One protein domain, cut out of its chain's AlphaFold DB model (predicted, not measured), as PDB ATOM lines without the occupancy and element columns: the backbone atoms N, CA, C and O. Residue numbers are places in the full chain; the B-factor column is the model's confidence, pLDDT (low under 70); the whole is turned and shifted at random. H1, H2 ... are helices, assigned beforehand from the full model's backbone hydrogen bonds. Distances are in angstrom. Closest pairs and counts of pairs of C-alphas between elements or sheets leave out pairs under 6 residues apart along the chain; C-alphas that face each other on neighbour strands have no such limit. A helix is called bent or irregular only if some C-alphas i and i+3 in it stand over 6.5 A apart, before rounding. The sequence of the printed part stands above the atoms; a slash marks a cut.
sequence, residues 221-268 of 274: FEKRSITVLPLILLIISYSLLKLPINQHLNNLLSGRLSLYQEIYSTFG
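Overview. This is residues 221 to 268 of the 274 residues of the protein "Eps7H" of Streptococcus thermophilus (UniProt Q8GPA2). One long helix, H1, sticks out as an arm with residues 221 to 236, and its last residues meet the side of a shorter helix, H3, making a lopsided T. The very short H2 sits at a corner by the first residues of H3, and the arm makes the length of the whole. The printed part has 48 residues with three named helices in the order H1, H2, H3 and no named strand; the class is all helix. It is loose, with a radius of gyration of the C-alphas of 13.2 A, and elongated, spanning 38 by 24 by 15 A.

Along the chain. H1 takes residues 221 to 242, beginning at C-alpha 221 at (65.678, -49.422, -74.526) and running 31.0 A. It has a kink of 40 degrees near residue 228 and is only just irregular: C-alphas 227 and 230 are 6.9 A apart. H2 is residues 247 to 252, from C-alpha 247 at (95.776, -39.375, -88.665). H3 is residues 256 to 267, 16.1 A long, ending at C-alpha 267 at (84.810, -19.035, -89.037).

Arrangement. H1 touches H3 with residues 240 to 242 alone; the closest C-alphas, of Leu 241 and Gln 261, are 5.3 A apart. Their lines stand at a steep tilt of 64 degrees, the same way. H2 and H3 touch only at the corner by their link, with residues 256 to 258 of H3 alone; the closest C-alphas, of Asn 250 and Leu 257, are 5.5 A apart. They are only just about perpendicular, at 70.1 degrees. H1 and H2 are apart. In H2 and H3 every O i to N i+4 pair is within hydrogen-bond range; in H1, 15 of 18 are.

Size, cuts and confidence. The C-alphas of Phe 221 and Thr 266, the two farthest apart, are 40.4 A apart. Without residues 221 to 236, which stand free, the body spans 25 by 15 by 13 A. The printed part has no cut, and both links are tight. The mean pLDDT of the printed part is 79.3; residues 225 and 268 are under 70.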
ATOM      1  N   PHE A 221      64.252 -49.722 -74.471       73.19
ATOM      2  CA  PHE A 221      65.678 -49.422 -74.526       73.19
ATOM      3  C   PHE A 221      66.099 -48.951 -75.921       73.19
ATOM      4  O   PHE A 221      66.634 -47.857 -76.045       73.19
ATOM      5  N   GLU A 222      65.771 -49.701 -76.978       70.00
ATOM      6  CA  GLU A 222      66.081 -49.316 -78.365       70.00
ATOM      7  C   GLU A 222      65.473 -47.955 -78.731       70.00
ATOM      8  O   GLU A 222      66.148 -47.118 -79.330       70.00
ATOM      9  N   LYS A 223      64.227 -47.686 -78.305       71.69
ATOM     10  CA  LYS A 223      63.588 -46.372 -78.505       71.69
ATOM     11  C   LYS A 223      64.378 -45.245 -77.838       71.69
ATOM     12  O   LYS A 223      64.655 -44.240 -78.489       71.69
ATOM     13  N   ARG A 224      64.761 -45.416 -76.564       74.75
ATOM     14  CA  ARG A 224      65.556 -44.425 -75.817       74.75
ATOM     15  C   ARG A 224      66.939 -44.230 -76.436       74.75
ATOM     16  O   ARG A 224      67.358 -43.090 -76.599       74.75
ATOM     17  N   SER A 225      67.605 -45.307 -76.846       69.31
ATOM     18  CA  SER A 225      68.920 -45.244 -77.492       69.31
ATOM     19  C   SER A 225      68.878 -44.448 -78.795       69.31
ATOM     20  O   SER A 225      69.736 -43.599 -79.009       69.31
ATOM     21  N   ILE A 226      67.843 -44.633 -79.625       75.31
ATOM     22  CA  ILE A 226      67.655 -43.837 -80.850       75.31
ATOM     23  C   ILE A 226      67.424 -42.354 -80.521       75.31
ATOM     24  O   ILE A 226      67.926 -41.493 -81.236       75.31
ATOM     25  N   THR A 227      66.699 -42.036 -79.442       75.81
ATOM     26  CA  THR A 227      66.465 -40.638 -79.026       75.81
ATOM     27  C   THR A 227      67.731 -39.957 -78.496       75.81
ATOM     28  O   THR A 227      67.911 -38.763 -78.714       75.81
ATOM     29  N   VAL A 228      68.614 -40.694 -77.816       80.56
ATOM     30  CA  VAL A 228      69.855 -40.154 -77.228       80.56
ATOM     31  C   VAL A 228      71.010 -40.122 -78.239       80.56
ATOM     32  O   VAL A 228      71.929 -39.317 -78.103       80.56
ATOM     33  N   LEU A 229      70.955 -40.940 -79.295       78.38
ATOM     34  CA  LEU A 229      72.008 -41.030 -80.309       78.38
ATOM     35  C   LEU A 229      72.397 -39.672 -80.936       78.38
ATOM     36  O   LEU A 229      73.597 -39.418 -81.024       78.38
ATOM     37  N   PRO A 230      71.469 -38.765 -81.317       77.62
ATOM     38  CA  PRO A 230      71.837 -37.445 -81.835       77.62
ATOM     39  C   PRO A 230      72.646 -36.605 -80.840       77.62
ATOM     40  O   PRO A 230      73.583 -35.926 -81.248       77.62
ATOM     41  N   LEU A 231      72.328 -36.680 -79.541       82.31
ATOM     42  CA  LEU A 231      73.071 -35.990 -78.479       82.31
ATOM     43  C   LEU A 231      74.488 -36.551 -78.342       82.31
ATOM     44  O   LEU A 231      75.446 -35.786 -78.290       82.31
ATOM     45  N   ILE A 232      74.631 -37.878 -78.347       83.50
ATOM     46  CA  ILE A 232      75.945 -38.535 -78.307       83.50
ATOM     47  C   ILE A 232      76.774 -38.142 -79.534       83.50
ATOM     48  O   ILE A 232      77.932 -37.757 -79.397       83.50
ATOM     49  N   LEU A 233      76.182 -38.190 -80.731       84.38
ATOM     50  CA  LEU A 233      76.859 -37.800 -81.969       84.38
ATOM     51  C   LEU A 233      77.252 -36.319 -81.969       84.38
ATOM     52  O   LEU A 233      78.324 -35.987 -82.465       84.38
ATOM     53  N   LEU A 234      76.430 -35.442 -81.389       83.12
ATOM     54  CA  LEU A 234      76.752 -34.027 -81.226       83.12
ATOM     55  C   LEU A 234      77.947 -33.827 -80.286       83.12
ATOM     56  O   LEU A 234      78.867 -33.089 -80.633       83.12
ATOM     57  N   ILE A 235      77.977 -34.529 -79.150       86.88
ATOM     58  CA  ILE A 235      79.106 -34.493 -78.206       86.88
ATOM     59  C   ILE A 235      80.386 -34.994 -78.882       86.88
ATOM     60  O   ILE A 235      81.423 -34.336 -78.789       86.88
ATOM     61  N   ILE A 236      80.319 -36.119 -79.599       85.94
ATOM     62  CA  ILE A 236      81.461 -36.670 -80.342       85.94
ATOM     63  C   ILE A 236      81.928 -35.675 -81.409       85.94
ATOM     64  O   ILE A 236      83.116 -35.373 -81.475       85.94
ATOM     65  N   SER A 237      81.007 -35.130 -82.207       82.19
ATOM     66  CA  SER A 237      81.315 -34.167 -83.270       82.19
ATOM     67  C   SER A 237      82.021 -32.925 -82.721       82.19
ATOM     68  O   SER A 237      83.083 -32.551 -83.211       82.19
ATOM     69  N   TYR A 238      81.490 -32.333 -81.646       83.69
ATOM     70  CA  TYR A 238      82.105 -31.175 -80.998       83.69
ATOM     71  C   TYR A 238      83.476 -31.506 -80.394       83.69
ATOM     72  O   TYR A 238      84.424 -30.738 -80.543       83.69
ATOM     73  N   SER A 239      83.613 -32.674 -79.763       84.62
ATOM     74  CA  SER A 239      84.890 -33.119 -79.188       84.62
ATOM     75  C   SER A 239      85.959 -33.293 -80.270       84.62
ATOM     76  O   SER A 239      87.094 -32.854 -80.093       84.62
ATOM     77  N   LEU A 240      85.598 -33.867 -81.421       83.25
ATOM     78  CA  LEU A 240      86.504 -34.045 -82.559       83.25
ATOM     79  C   LEU A 240      86.947 -32.720 -83.197       83.25
ATOM     80  O   LEU A 240      87.987 -32.702 -83.848       83.25
ATOM     81  N   LEU A 241      86.217 -31.616 -83.005       80.94
ATOM     82  CA  LEU A 241      86.659 -30.288 -83.447       80.94
ATOM     83  C   LEU A 241      87.752 -29.691 -82.549       80.94
ATOM     84  O   LEU A 241      88.540 -28.885 -83.031       80.94
ATOM     85  N   LYS A 242      87.807 -30.067 -81.264       80.69
ATOM     86  CA  LYS A 242      88.773 -29.516 -80.295       80.69
ATOM     87  C   LYS A 242      89.978 -30.418 -80.019       80.69
ATOM     88  O   LYS A 242      91.012 -29.928 -79.580       80.69
ATOM     89  N   LEU A 243      89.846 -31.727 -80.226       83.19
ATOM     90  CA  LEU A 243      90.923 -32.688 -79.978       83.19
ATOM     91  C   LEU A 243      91.973 -32.681 -81.104       83.19
ATOM     92  O   LEU A 243      91.633 -32.427 -82.261       83.19
ATOM     93  N   PRO A 244      93.242 -33.017 -80.803       81.75
ATOM     94  CA  PRO A 244      94.278 -33.137 -81.824       81.75
ATOM     95  C   PRO A 244      93.916 -34.205 -82.868       81.75
ATOM     96  O   PRO A 244      93.358 -35.259 -82.546       81.75
ATOM     97  N   ILE A 245      94.247 -33.932 -84.133       79.19
ATOM     98  CA  ILE A 245      93.893 -34.793 -85.266       79.19
ATOM     99  C   ILE A 245      94.636 -36.126 -85.161       79.19
ATOM    100  O   ILE A 245      95.849 -36.205 -85.345       79.19
ATOM    101  N   ASN A 246      93.888 -37.208 -84.961       83.00
ATOM    102  CA  ASN A 246      94.408 -38.554 -85.150       83.00
ATOM    103  C   ASN A 246      94.421 -38.891 -86.654       83.00
ATOM    104  O   ASN A 246      93.364 -38.959 -87.286       83.00
ATOM    105  N   GLN A 247      95.606 -39.127 -87.226       79.62
ATOM    106  CA  GLN A 247      95.776 -39.375 -88.665       79.62
ATOM    107  C   GLN A 247      95.023 -40.618 -89.168       79.62
ATOM    108  O   GLN A 247      94.484 -40.592 -90.274       79.62
ATOM    109  N   HIS A 248      94.902 -41.677 -88.361       80.69
ATOM    110  CA  HIS A 248      94.138 -42.867 -88.751       80.69
ATOM    111  C   HIS A 248      92.645 -42.562 -88.886       80.69
ATOM    112  O   HIS A 248      92.015 -42.941 -89.876       80.69
ATOM    113  N   LEU A 249      92.086 -41.830 -87.921       77.50
ATOM    114  CA  LEU A 249      90.699 -41.363 -87.967       77.50
ATOM    115  C   LEU A 249      90.476 -40.374 -89.113       77.50
ATOM    116  O   LEU A 249      89.455 -40.451 -89.796       77.50
ATOM    117  N   ASN A 250      91.439 -39.484 -89.366       79.75
ATOM    118  CA  ASN A 250      91.345 -38.520 -90.456       79.75
ATOM    119  C   ASN A 250      91.320 -39.220 -91.821       79.75
ATOM    120  O   ASN A 250      90.464 -38.923 -92.650       79.75
ATOM    121  N   ASN A 251      92.185 -40.215 -92.030       76.56
ATOM    122  CA  ASN A 251      92.211 -40.999 -93.264       76.56
ATOM    123  C   ASN A 251      90.926 -41.819 -93.443       76.56
ATOM    124  O   ASN A 251      90.361 -41.851 -94.540       76.56
ATOM    125  N   LEU A 252      90.402 -42.409 -92.361       75.69
ATOM    126  CA  LEU A 252      89.130 -43.134 -92.381       75.69
ATOM    127  C   LEU A 252      87.952 -42.225 -92.766       75.69
ATOM    128  O   LEU A 252      87.077 -42.628 -93.532       75.69
ATOM    129  N   LEU A 253      87.964 -40.973 -92.302       73.94
ATOM    130  CA  LEU A 253      86.980 -39.946 -92.652       73.94
ATOM    131  C   LEU A 253      87.360 -39.142 -93.904       73.94
ATOM    132  O   LEU A 253      86.754 -38.104 -94.175       73.94
ATOM    133  N   SER A 254      88.321 -39.631 -94.696       74.31
ATOM    134  CA  SER A 254      88.743 -39.029 -95.967       74.31
ATOM    135  C   SER A 254      89.168 -37.558 -95.843       74.31
ATOM    136  O   SER A 254      88.780 -36.731 -96.664       74.31
ATOM    137  N   GLY A 255      89.910 -37.214 -94.788       75.19
ATOM    138  CA  GLY A 255      90.440 -35.867 -94.551       75.19
ATOM    139  C   GLY A 255      89.410 -34.842 -94.062       75.19
ATOM    140  O   GLY A 255      89.722 -33.662 -93.930       75.19
ATOM    141  N   ARG A 256      88.164 -35.256 -93.793       76.81
ATOM    142  CA  ARG A 256      87.103 -34.329 -93.358       76.81
ATOM    143  C   ARG A 256      87.349 -33.754 -91.970       76.81
ATOM    144  O   ARG A 256      86.863 -32.669 -91.685       76.81
ATOM    145  N   LEU A 257      88.082 -34.468 -91.116       82.81
ATOM    146  CA  LEU A 257      88.329 -34.028 -89.747       82.81
ATOM    147  C   LEU A 257      89.257 -32.809 -89.732       82.81
ATOM    148  O   LEU A 257      88.918 -31.805 -89.115       82.81
ATOM    149  N   SER A 258      90.352 -32.858 -90.501       82.88
ATOM    150  CA  SER A 258      91.236 -31.700 -90.708       82.88
ATOM    151  C   SER A 258      90.499 -30.521 -91.340       82.88
ATOM    152  O   SER A 258      90.600 -29.401 -90.853       82.88
ATOM    153  N   LEU A 259      89.691 -30.786 -92.370       80.94
ATOM    154  CA  LEU A 259      88.954 -29.747 -93.087       80.94
ATOM    155  C   LEU A 259      87.931 -29.036 -92.183       80.94
ATOM    156  O   LEU A 259      87.798 -27.817 -92.225       80.94
ATOM    157  N   TYR A 260      87.215 -29.774 -91.330       82.44
ATOM    158  CA  TYR A 260      86.253 -29.167 -90.408       82.44
ATOM    159  C   TYR A 260      86.912 -28.398 -89.263       82.44
ATOM    160  O   TYR A 260      86.365 -27.374 -88.856       82.44
ATOM    161  N   GLN A 261      88.072 -28.841 -88.771       84.19
ATOM    162  CA  GLN A 261      88.836 -28.070 -87.788       84.19
ATOM    163  C   GLN A 261      89.336 -26.745 -88.375       84.19
ATOM    164  O   GLN A 261      89.184 -25.717 -87.726       84.19
ATOM    165  N   GLU A 262      89.831 -26.749 -89.614       83.06
ATOM    166  CA  GLU A 262      90.275 -25.541 -90.323       83.06
ATOM    167  C   GLU A 262      89.125 -24.544 -90.558       83.06
ATOM    168  O   GLU A 262      89.253 -23.341 -90.309       83.06
ATOM    169  N   ILE A 263      87.956 -25.032 -90.983       81.25
ATOM    170  CA  ILE A 263      86.759 -24.187 -91.122       81.25
ATOM    171  C   ILE A 263      86.345 -23.618 -89.760       81.25
ATOM    172  O   ILE A 263      86.003 -22.438 -89.667       81.25
ATOM    173  N   TYR A 264      86.384 -24.428 -88.700       80.75
ATOM    174  CA  TYR A 264      86.018 -23.982 -87.358       80.75
ATOM    175  C   TYR A 264      87.017 -22.969 -86.784       80.75
ATOM    176  O   TYR A 264      86.587 -21.994 -86.179       80.75
ATOM    177  N   SER A 265      88.323 -23.120 -87.013       80.50
ATOM    178  CA  SER A 265      89.308 -22.115 -86.591       80.50
ATOM    179  C   SER A 265      89.157 -20.796 -87.352       80.50
ATOM    180  O   SER A 265      89.425 -19.736 -86.797       80.50
ATOM    181  N   THR A 266      88.711 -20.854 -88.609       80.19
ATOM    182  CA  THR A 266      88.587 -19.670 -89.476       80.19
ATOM    183  C   THR A 266      87.278 -18.907 -89.253       80.19
ATOM    184  O   THR A 266      87.273 -17.677 -89.242       80.19
ATOM    185  N   PHE A 267      86.161 -19.617 -89.073       78.19
ATOM    186  CA  PHE A 267      84.810 -19.035 -89.037       78.19
ATOM    187  C   PHE A 267      84.032 -19.331 -87.749       78.19
ATOM    188  O   PHE A 267      82.916 -18.840 -87.576       78.19
ATOM    189  N   GLY A 268      84.566 -20.170 -86.864       65.50
ATOM    190  CA  GLY A 268      83.916 -20.524 -85.611       65.50
ATOM    191  C   GLY A 268      83.946 -19.382 -84.599       65.50
ATOM    192  O   GLY A 268      84.874 -18.577 -84.557       65.50
TER     193      GLY A 268